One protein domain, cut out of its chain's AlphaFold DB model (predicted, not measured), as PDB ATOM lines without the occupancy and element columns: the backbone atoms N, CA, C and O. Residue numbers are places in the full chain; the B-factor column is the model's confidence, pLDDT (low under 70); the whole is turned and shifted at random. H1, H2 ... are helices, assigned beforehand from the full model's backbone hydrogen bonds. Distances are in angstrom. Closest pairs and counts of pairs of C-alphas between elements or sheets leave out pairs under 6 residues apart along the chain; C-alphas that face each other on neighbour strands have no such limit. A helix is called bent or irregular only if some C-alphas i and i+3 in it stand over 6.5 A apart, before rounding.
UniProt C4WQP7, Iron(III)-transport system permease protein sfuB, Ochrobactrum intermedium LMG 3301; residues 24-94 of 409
ATOM      1  N   ARG A  24     -41.364 -40.367 103.810       60.19
ATOM      2  CA  ARG A  24     -41.617 -38.917 103.739       60.19
ATOM      3  C   ARG A  24     -40.624 -38.225 102.807       60.19
ATOM      4  O   ARG A  24     -41.052 -37.615 101.839       60.19
ATOM      5  N   LEU A  25     -39.319 -38.455 102.969       64.62
ATOM      6  CA  LEU A  25     -38.285 -37.884 102.093       64.62
ATOM      7  C   LEU A  25     -38.453 -38.259 100.610       64.62
ATOM      8  O   LEU A  25     -38.182 -37.437  99.733       64.62
ATOM      9  N   LYS A  26     -38.917 -39.477 100.289       63.03
ATOM     10  CA  LYS A  26     -39.251 -39.855  98.902       63.03
ATOM     11  C   LYS A  26     -40.500 -39.130  98.399       63.03
ATOM     12  O   LYS A  26     -40.487 -38.623  97.280       63.03
ATOM     13  N   VAL A  27     -41.548 -39.067  99.217       66.69
ATOM     14  CA  VAL A  27     -42.820 -38.402  98.897       66.69
ATOM     15  C   VAL A  27     -42.628 -36.892  98.715       66.69
ATOM     16  O   VAL A  27     -43.090 -36.349  97.717       66.69
ATOM     17  N   ASP A  28     -41.860 -36.228  99.577       66.00
ATOM     18  CA  ASP A  28     -41.529 -34.799  99.480       66.00
ATOM     19  C   ASP A  28     -40.652 -34.490  98.258       66.00
ATOM     20  O   ASP A  28     -40.817 -33.462  97.596       66.00
ATOM     21  N   LYS A  29     -39.753 -35.406  97.877       62.31
ATOM     22  CA  LYS A  29     -38.964 -35.275  96.643       62.31
ATOM     23  C   LYS A  29     -39.838 -35.398  95.388       62.31
ATOM     24  O   LYS A  29     -39.621 -34.665  94.427       62.31
ATOM     25  N   ILE A  30     -40.859 -36.257  95.413       62.34
ATOM     26  CA  ILE A  30     -41.862 -36.373  94.342       62.34
ATOM     27  C   ILE A  30     -42.776 -35.135  94.320       62.34
ATOM     28  O   ILE A  30     -42.963 -34.532  93.265       62.34
ATOM     29  N   MET A  31     -43.288 -34.687  95.470       61.53
ATOM     30  CA  MET A  31     -44.133 -33.490  95.557       61.53
ATOM     31  C   MET A  31     -43.393 -32.208  95.164       61.53
ATOM     32  O   MET A  31     -43.983 -31.349  94.509       61.53
ATOM     33  N   SER A  32     -42.111 -32.064  95.510       60.41
ATOM     34  CA  SER A  32     -41.311 -30.906  95.087       60.41
ATOM     35  C   SER A  32     -41.048 -30.911  93.578       60.41
ATOM     36  O   SER A  32     -41.115 -29.854  92.955       60.41
ATOM     37  N   PHE A  33     -40.859 -32.085  92.962       58.94
ATOM     38  CA  PHE A  33     -40.793 -32.225  91.506       58.94
ATOM     39  C   PHE A  33     -42.103 -31.770  90.839       58.94
ATOM     40  O   PHE A  33     -42.068 -30.886  89.983       58.94
ATOM     41  N   TYR A  34     -43.259 -32.272  91.293       62.25
ATOM     42  CA  TYR A  34     -44.573 -31.860  90.778       62.25
ATOM     43  C   TYR A  34     -44.877 -30.367  91.000       62.25
ATOM     44  O   TYR A  34     -45.392 -29.713  90.097       62.25
ATOM     45  N   LYS A  35     -44.501 -29.784  92.147       61.22
ATOM     46  CA  LYS A  35     -44.643 -28.334  92.396       61.22
ATOM     47  C   LYS A  35     -43.722 -27.474  91.519       61.22
ATOM     48  O   LYS A  35     -44.067 -26.335  91.222       61.22
ATOM     49  N   GLN A  36     -42.575 -27.999  91.081       59.75
ATOM     50  CA  GLN A  36     -41.660 -27.295  90.172       59.75
ATOM     51  C   GLN A  36     -42.039 -27.415  88.689       59.75
ATOM     52  O   GLN A  36     -41.582 -26.585  87.903       59.75
ATOM     53  N   LEU A  37     -42.851 -28.404  88.291       60.81
ATOM     54  CA  LEU A  37     -43.278 -28.589  86.898       60.81
ATOM     55  C   LEU A  37     -43.889 -27.326  86.253       60.81
ATOM     56  O   LEU A  37     -43.399 -26.952  85.190       60.81
ATOM     57  N   PRO A  38     -44.880 -26.623  86.848       63.97
ATOM     58  CA  PRO A  38     -45.485 -25.448  86.209       63.97
ATOM     59  C   PRO A  38     -44.527 -24.251  86.107       63.97
ATOM     60  O   PRO A  38     -44.560 -23.523  85.116       63.97
ATOM     61  N   TYR A  39     -43.632 -24.063  87.085       60.06
ATOM     62  CA  TYR A  39     -42.598 -23.025  87.015       60.06
ATOM     63  C   TYR A  39     -41.576 -23.336  85.917       60.06
ATOM     64  O   TYR A  39     -41.280 -22.475  85.091       60.06
ATOM     65  N   LYS A  40     -41.101 -24.589  85.847       59.34
ATOM     66  CA  LYS A  40     -40.228 -25.044  84.759       59.34
ATOM     67  C   LYS A  40     -40.920 -24.871  83.413       59.34
ATOM     68  O   LYS A  40     -40.350 -24.212  82.564       59.34
ATOM     69  N   TYR A  41     -42.152 -25.342  83.233       62.19
ATOM     70  CA  TYR A  41     -42.900 -25.190  81.978       62.19
ATOM     71  C   TYR A  41     -42.982 -23.727  81.503       62.19
ATOM     72  O   TYR A  41     -42.786 -23.450  80.324       62.19
ATOM     73  N   LYS A  42     -43.176 -22.769  82.423       61.62
ATOM     74  CA  LYS A  42     -43.212 -21.336  82.090       61.62
ATOM     75  C   LYS A  42     -41.849 -20.763  81.663       61.62
ATOM     76  O   LYS A  42     -41.826 -19.868  80.828       61.62
ATOM     77  N   VAL A  43     -40.740 -21.279  82.199       61.69
ATOM     78  CA  VAL A  43     -39.371 -20.913  81.778       61.69
ATOM     79  C   VAL A  43     -38.986 -21.628  80.472       61.69
ATOM     80  O   VAL A  43     -38.510 -20.994  79.541       61.69
ATOM     81  N   TYR A  44     -39.286 -22.924  80.352       60.31
ATOM     82  CA  TYR A  44     -39.025 -23.746  79.163       60.31
ATOM     83  C   TYR A  44     -39.821 -23.308  77.918       60.31
ATOM     84  O   TYR A  44     -39.395 -23.631  76.812       60.31
ATOM     85  N   ASN A  45     -40.935 -22.581  78.075       62.78
ATOM     86  CA  ASN A  45     -41.678 -21.961  76.968       62.78
ATOM     87  C   ASN A  45     -41.201 -20.539  76.610       62.78
ATOM     88  O   ASN A  45     -41.691 -19.981  75.631       62.78
ATOM     89  N   ALA A  46     -40.304 -19.930  77.395       68.38
ATOM     90  CA  ALA A  46     -39.762 -18.600  77.104       68.38
ATOM     91  C   ALA A  46     -38.537 -18.662  76.173       68.38
ATOM     92  O   ALA A  46     -38.331 -17.753  75.372       68.38
ATOM     93  N   ASP A  47     -37.757 -19.744  76.249       76.88
ATOM     94  CA  ASP A  47     -36.612 -19.984  75.373       76.88
ATOM     95  C   ASP A  47     -37.029 -20.757  74.101       76.88
ATOM     96  O   ASP A  47     -37.633 -21.827  74.188       76.88
ATOM     97  N   PRO A  48     -36.681 -20.298  72.883       79.94
ATOM     98  CA  PRO A  48     -36.955 -21.063  71.661       79.94
ATOM     99  C   PRO A  48     -36.072 -22.321  71.537       79.94
ATOM    100  O   PRO A  48     -36.439 -23.285  70.865       79.94
ATOM    101  N   THR A  49     -34.911 -22.342  72.197       86.75
ATOM    102  CA  THR A  49     -33.926 -23.436  72.130       86.75
ATOM    103  C   THR A  49     -34.412 -24.719  72.805       86.75
ATOM    104  O   THR A  49     -34.135 -25.817  72.320       86.75
ATOM    105  N   THR A  50     -35.176 -24.606  73.890       84.94
ATOM    106  CA  THR A  50     -35.783 -25.734  74.611       84.94
ATOM    107  C   THR A  50     -36.904 -26.385  73.813       84.94
ATOM    108  O   THR A  50     -36.981 -27.612  73.774       84.94
ATOM    109  N   LEU A  51     -37.733 -25.588  73.130       84.81
ATOM    110  CA  LEU A  51     -38.786 -26.092  72.246       84.81
ATOM    111  C   LEU A  51     -38.183 -26.864  71.062       84.81
ATOM    112  O   LEU A  51     -38.610 -27.985  70.785       84.81
ATOM    113  N   ILE A  52     -37.126 -26.326  70.440       88.88
ATOM    114  CA  ILE A  52     -36.341 -27.030  69.413       88.88
ATOM    115  C   ILE A  52     -35.746 -28.331  69.983       88.88
ATOM    116  O   ILE A  52     -35.849 -29.378  69.350       88.88
ATOM    117  N   GLY A  53     -35.181 -28.302  71.194       90.75
ATOM    118  CA  GLY A  53     -34.623 -29.487  71.855       90.75
ATOM    119  C   GLY A  53     -35.649 -30.599  72.109       90.75
ATOM    120  O   GLY A  53     -35.366 -31.766  71.841       90.75
ATOM    121  N   VAL A  54     -36.856 -30.253  72.571       90.19
ATOM    122  CA  VAL A  54     -37.958 -31.215  72.771       90.19
ATOM    123  C   VAL A  54     -38.470 -31.753  71.434       90.19
ATOM    124  O   VAL A  54     -38.658 -32.961  71.303       90.19
ATOM    125  N   MET A  55     -38.638 -30.892  70.425       92.12
ATOM    126  CA  MET A  55     -39.040 -31.306  69.078       92.12
ATOM    127  C   MET A  55     -38.036 -32.298  68.477       92.12
ATOM    128  O   MET A  55     -38.431 -33.367  68.012       92.12
ATOM    129  N   LEU A  56     -36.736 -31.993  68.551       92.94
ATOM    130  CA  LEU A  56     -35.670 -32.891  68.109       92.94
ATOM    131  C   LEU A  56     -35.696 -34.216  68.877       92.94
ATOM    132  O   LEU A  56     -35.608 -35.269  68.255       92.94
ATOM    133  N   ALA A  57     -35.870 -34.194  70.203       92.62
ATOM    134  CA  ALA A  57     -35.957 -35.415  71.004       92.62
ATOM    135  C   ALA A  57     -37.145 -36.309  70.598       92.62
ATOM    136  O   ALA A  57     -36.987 -37.527  70.524       92.62
ATOM    137  N   ILE A  58     -38.305 -35.723  70.278       94.44
ATOM    138  CA  ILE A  58     -39.475 -36.453  69.760       94.44
ATOM    139  C   ILE A  58     -39.177 -37.048  68.377       94.44
ATOM    140  O   ILE A  58     -39.465 -38.222  68.151       94.44
ATOM    141  N   VAL A  59     -38.560 -36.282  67.471       95.50
ATOM    142  CA  VAL A  59     -38.175 -36.767  66.134       95.50
ATOM    143  C   VAL A  59     -37.160 -37.911  66.231       95.50
ATOM    144  O   VAL A  59     -37.360 -38.948  65.605       95.50
ATOM    145  N   PHE A  60     -36.121 -37.789  67.063       93.38
ATOM    146  CA  PHE A  60     -35.161 -38.872  67.309       93.38
ATOM    147  C   PHE A  60     -35.826 -40.111  67.918       93.38
ATOM    148  O   PHE A  60     -35.564 -41.225  67.466       93.38
ATOM    149  N   ALA A  61     -36.711 -39.936  68.904       92.19
ATOM    150  CA  ALA A  61     -37.452 -41.045  69.497       92.19
ATOM    151  C   ALA A  61     -38.334 -41.755  68.458       92.19
ATOM    152  O   ALA A  61     -38.336 -42.981  68.411       92.19
ATOM    153  N   TYR A  62     -39.023 -41.009  67.588       94.06
ATOM    154  CA  TYR A  62     -39.825 -41.566  66.497       94.06
ATOM    155  C   TYR A  62     -38.970 -42.325  65.471       94.06
ATOM    156  O   TYR A  62     -39.287 -43.467  65.147       94.06
ATOM    157  N   LEU A  63     -37.856 -41.741  65.013       93.94
ATOM    158  CA  LEU A  63     -36.958 -42.362  64.029       93.94
ATOM    159  C   LEU A  63     -36.296 -43.654  64.535       93.94
ATOM    160  O   LEU A  63     -35.951 -44.510  63.725       93.94
ATOM    161  N   ILE A  64     -36.133 -43.816  65.852       90.50
ATOM    162  CA  ILE A  64     -35.626 -45.053  66.467       90.50
ATOM    163  C   ILE A  64     -36.770 -46.038  66.742       90.50
ATOM    164  O   ILE A  64     -36.657 -47.223  66.434       90.50
ATOM    165  N   ALA A  65     -37.877 -45.568  67.321       89.56
ATOM    166  CA  ALA A  65     -38.973 -46.431  67.744       89.56
ATOM    167  C   ALA A  65     -39.777 -46.989  66.564       89.56
ATOM    168  O   ALA A  65     -40.143 -48.159  66.605       89.56
ATOM    169  N   ALA A  66     -40.040 -46.205  65.513       92.31
ATOM    170  CA  ALA A  66     -40.884 -46.650  64.404       92.31
ATOM    171  C   ALA A  66     -40.300 -47.868  63.654       92.31
ATOM    172  O   ALA A  66     -41.028 -48.853  63.525       92.31
ATOM    173  N   PRO A  67     -39.008 -47.909  63.252       90.44
ATOM    174  CA  PRO A  67     -38.422 -49.112  62.652       90.44
ATOM    175  C   PRO A  67     -38.441 -50.329  63.583       90.44
ATOM    176  O   PRO A  67     -38.695 -51.438  63.125       90.44
ATOM    177  N   ILE A  68     -38.214 -50.135  64.890       88.81
ATOM    178  CA  ILE A  68     -38.246 -51.226  65.877       88.81
ATOM    179  C   ILE A  68     -39.672 -51.766  66.047       88.81
ATOM    180  O   ILE A  68     -39.861 -52.978  66.073       88.81
ATOM    181  N   VAL A  69     -40.682 -50.896  66.132       90.19
ATOM    182  CA  VAL A  69     -42.093 -51.296  66.251       90.19
ATOM    183  C   VAL A  69     -42.566 -52.025  64.994       90.19
ATOM    184  O   VAL A  69     -43.205 -53.065  65.125       90.19
ATOM    185  N   LEU A  70     -42.211 -51.540  63.798       89.75
ATOM    186  CA  LEU A  70     -42.515 -52.220  62.533       89.75
ATOM    187  C   LEU A  70     -41.891 -53.623  62.500       89.75
ATOM    188  O   LEU A  70     -42.606 -54.608  62.340       89.75
ATOM    189  N   LEU A  71     -40.592 -53.727  62.785       89.38
ATOM    190  CA  LEU A  71     -39.853 -54.990  62.838       89.38
ATOM    191  C   LEU A  71     -40.440 -55.977  63.862       89.38
ATOM    192  O   LEU A  71     -40.578 -57.164  63.571       89.38
ATOM    193  N   LEU A  72     -40.817 -55.506  65.055       88.31
ATOM    194  CA  LEU A  72     -41.479 -56.341  66.062       88.31
ATOM    195  C   LEU A  72     -42.892 -56.756  65.632       88.31
ATOM    196  O   LEU A  72     -43.319 -57.859  65.969       88.31
ATOM    197  N   SER A  73     -43.604 -55.917  64.873       87.88
ATOM    198  CA  SER A  73     -44.910 -56.265  64.307       87.88
ATOM    199  C   SER A  73     -44.791 -57.324  63.204       87.88
ATOM    200  O   SER A  73     -45.546 -58.294  63.215       87.88
ATOM    201  N   ASP A  74     -43.769 -57.249  62.347       87.88
ATOM    202  CA  ASP A  74     -43.514 -58.236  61.288       87.88
ATOM    203  C   ASP A  74     -43.177 -59.635  61.835       87.88
ATOM    204  O   ASP A  74     -43.386 -60.639  61.153       87.88
ATOM    205  N   ALA A  75     -42.691 -59.724  63.078       88.44
ATOM    206  CA  ALA A  75     -42.421 -60.989  63.764       88.44
ATOM    207  C   ALA A  75     -43.692 -61.704  64.270       88.44
ATOM    208  O   ALA A  75     -43.629 -62.894  64.590       88.44
ATOM    209  N   VAL A  76     -44.828 -60.995  64.355       89.50
ATOM    210  CA  VAL A  76     -46.106 -61.507  64.893       89.50
ATOM    211  C   VAL A  76     -47.308 -61.305  63.965       89.50
ATOM    212  O   VAL A  76     -48.400 -61.745  64.309       89.50
ATOM    213  N   ILE A  77     -47.139 -60.678  62.798       88.31
ATOM    214  CA  ILE A  77     -48.193 -60.455  61.797       88.31
ATOM    215  C   ILE A  77     -47.880 -61.250  60.525       88.31
ATOM    216  O   ILE A  77     -46.762 -61.203  60.013       88.31
ATOM    217  N   VAL A  78     -48.873 -61.968  59.993       85.94
ATOM    218  CA  VAL A  78     -48.727 -62.779  58.772       85.94
ATOM    219  C   VAL A  78     -48.419 -61.906  57.553       85.94
ATOM    220  O   VAL A  78     -49.210 -61.046  57.160       85.94
ATOM    221  N   GLN A  79     -47.285 -62.199  56.916       82.69
ATOM    222  CA  GLN A  79     -46.754 -61.492  55.749       82.69
ATOM    223  C   GLN A  79     -47.225 -62.100  54.421       82.69
ATOM    224  O   GLN A  79     -47.416 -63.314  54.310       82.69
ATOM    225  N   PHE A  80     -47.324 -61.275  53.370       77.44
ATOM    226  CA  PHE A  80     -47.751 -61.699  52.025       77.44
ATOM    227  C   PHE A  80     -46.956 -62.907  51.492       77.44
ATOM    228  O   PHE A  80     -47.550 -63.873  51.014       77.44
ATOM    229  N   ALA A  81     -45.625 -62.885  51.637       73.69
ATOM    230  CA  ALA A  81     -44.726 -63.941  51.158       73.69
ATOM    231  C   ALA A  81     -44.888 -65.292  51.887       73.69
ATOM    232  O   ALA A  81     -44.519 -66.335  51.349       73.69
ATOM    233  N   ASP A  82     -45.454 -65.287  53.096       73.12
ATOM    234  CA  ASP A  82     -45.584 -66.468  53.953       73.12
ATOM    235  C   ASP A  82     -47.034 -66.967  54.083       73.12
ATOM    236  O   ASP A  82     -47.249 -68.024  54.674       73.12
ATOM    237  N   ARG A  83     -48.020 -66.288  53.473       73.62
ATOM    238  CA  ARG A  83     -49.443 -66.693  53.453       73.62
ATOM    239  C   ARG A  83     -49.632 -68.165  53.058       73.62
ATOM    240  O   ARG A  83     -50.379 -68.901  53.696       73.62
ATOM    241  N   ALA A  84     -48.907 -68.613  52.031       72.00
ATOM    242  CA  ALA A  84     -48.946 -69.994  51.541       72.00
ATOM    243  C   ALA A  84     -48.279 -71.018  52.488       72.00
ATOM    244  O   ALA A  84     -48.482 -72.217  52.325       72.00
ATOM    245  N   ARG A  85     -47.474 -70.564  53.460       74.19
ATOM    246  CA  ARG A  85     -46.759 -71.404  54.438       74.19
ATOM    247  C   ARG A  85     -47.444 -71.446  55.806       74.19
ATOM    248  O   ARG A  85     -47.309 -72.450  56.500       74.19
ATOM    249  N   SER A  86     -48.127 -70.371  56.204       74.50
ATOM    250  CA  SER A  86     -48.880 -70.294  57.464       74.50
ATOM    251  C   SER A  86     -50.318 -70.802  57.338       74.50
ATOM    252  O   SER A  86     -50.890 -71.231  58.335       74.50
ATOM    253  N   GLY A  87     -50.915 -70.738  56.139       77.56
ATOM    254  CA  GLY A  87     -52.340 -71.025  55.925       77.56
ATOM    255  C   GLY A  87     -53.287 -69.955  56.490       77.56
ATOM    256  O   GLY A  87     -54.499 -70.143  56.474       77.56
ATOM    257  N   GLN A  88     -52.736 -68.842  56.980       83.75
ATOM    258  CA  GLN A  88     -53.442 -67.741  57.642       83.75
ATOM    259  C   GLN A  88     -53.630 -66.549  56.693       83.75
ATOM    260  O   GLN A  88     -52.960 -66.453  55.659       83.75
ATOM    261  N   GLN A  89     -54.538 -65.626  57.018       83.19
ATOM    262  CA  GLN A  89     -54.726 -64.407  56.224       83.19
ATOM    263  C   GLN A  89     -53.673 -63.346  56.559       83.19
ATOM    264  O   GLN A  89     -53.122 -63.300  57.653       83.19
ATOM    265  N   ILE A  90     -53.384 -62.476  55.590       82.00
ATOM    266  CA  ILE A  90     -52.434 -61.370  55.761       82.00
ATOM    267  C   ILE A  90     -53.002 -60.394  56.796       82.00
ATOM    268  O   ILE A  90     -54.170 -60.024  56.708       82.00
ATOM    269  N   GLY A  91     -52.177 -59.970  57.753       82.62
ATOM    270  CA  GLY A  91     -52.615 -59.103  58.853       82.62
ATOM    271  C   GLY A  91     -53.109 -59.845  60.103       82.62
ATOM    272  O   GLY A  91     -53.302 -59.205  61.133       82.62
ATOM    273  N   GLU A  92     -53.277 -61.172  60.062       87.94
ATOM    274  CA  GLU A  92     -53.606 -61.957  61.259       87.94
ATOM    275  C   GLU A  92     -52.408 -62.047  62.218       87.94
ATOM    276  O   GLU A  92     -51.249 -62.111  61.792       87.94
ATOM    277  N   LEU A  93     -52.692 -62.085  63.524       89.44
ATOM    278  CA  LEU A  93     -51.682 -62.352  64.548       89.44
ATOM    279  C   LEU A  93     -51.259 -63.824  64.505       89.44
ATOM    280  O   LEU A  93     -52.095 -64.728  64.496       89.44
ATOM    281  N   THR A  94     -49.952 -64.069  64.528       89.06
ATOM    282  CA  THR A  94     -49.383 -65.408  64.409       89.06
ATOM    283  C   THR A  94     -48.189 -65.635  65.327       89.06
ATOM    284  O   THR A  94     -47.302 -64.798  65.471       89.06
TER     285      THR A  94
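Overview. This is residues 24 to 94 of the 409 residues of the protein "Iron(III)-transport system permease protein sfuB" of Ochrobactrum intermedium LMG 3301 (UniProt C4WQP7). A long helix, H2, makes the long arm of an open L; a second long helix, H1, sticks out from one end of it at a sharp corner, and a small head of H3 and loops sits at the other end. In the head, residues 87 to 94 fold back from H3 toward the far end of H2. The printed part has 71 residues with three named helices, in the order H1, H2, H3, no named strand, and the class is all helix. The whole is extended, with a radius of gyration of the C-alphas of 22.2 A, and flat, with spans of 59 by 36 by 14 A.

Along the chain. H2, the longest helix, takes residues 48 to 74 and measures 39.1 A from C-alpha 48 at (-36.955, -21.063, 71.661) to C-alpha 74 at (-43.514, -58.236, 61.288). It is neither bent nor irregular, but only just: C-alphas 64 and 67 are 6.2 A apart. H1 takes residues 24 to 44 and measures 29.0 A, beginning with C-alpha 24 at (-41.617, -38.917, 103.739). H1 is only just irregular, with C-alphas 35 and 38 being 6.9 A apart, and it has a kink of 39 degrees near residue 38. H3, residues 80 to 86, is irregular: C-alphas 81 and 84 are 7.4 A apart.

Arrangement. H2 and H1 are close but not clearly touching, with 2 pairs of C-alphas within 8 A. Their closest C-alphas are those of Tyr 44 and Thr 50, 5.9 A apart. Their lines stand at a steep tilt of 67 degrees, and they run opposite ways. H2 and H3 are apart, and so are H1 and H3. Of the O i to N i+4 pairs, 15 of 17 are within hydrogen-bond range in H1, 21 of 23 in H2 and 1 of 3 in H3, where 2 of 4 O i to N i+3 pairs are within range.

Size, cuts and confidence. The two C-alphas farthest apart, those of Arg 24 and Ala 84, are 61.2 A from each other. Residues 24 to 43 of H1 stand free, and so do residues 45 to 53, of which 48 to 53 belong to H2, and residues 55 to 72 of H2. The printed part has no cut. The links from H1 to H2, of 3 residues, and from H2 to H3, of 5 residues, are tight. The mean pLDDT of the printed part is 78.4; residues 24 to 46 are under 70, and the mean is 62 in H1 against 90 in H2.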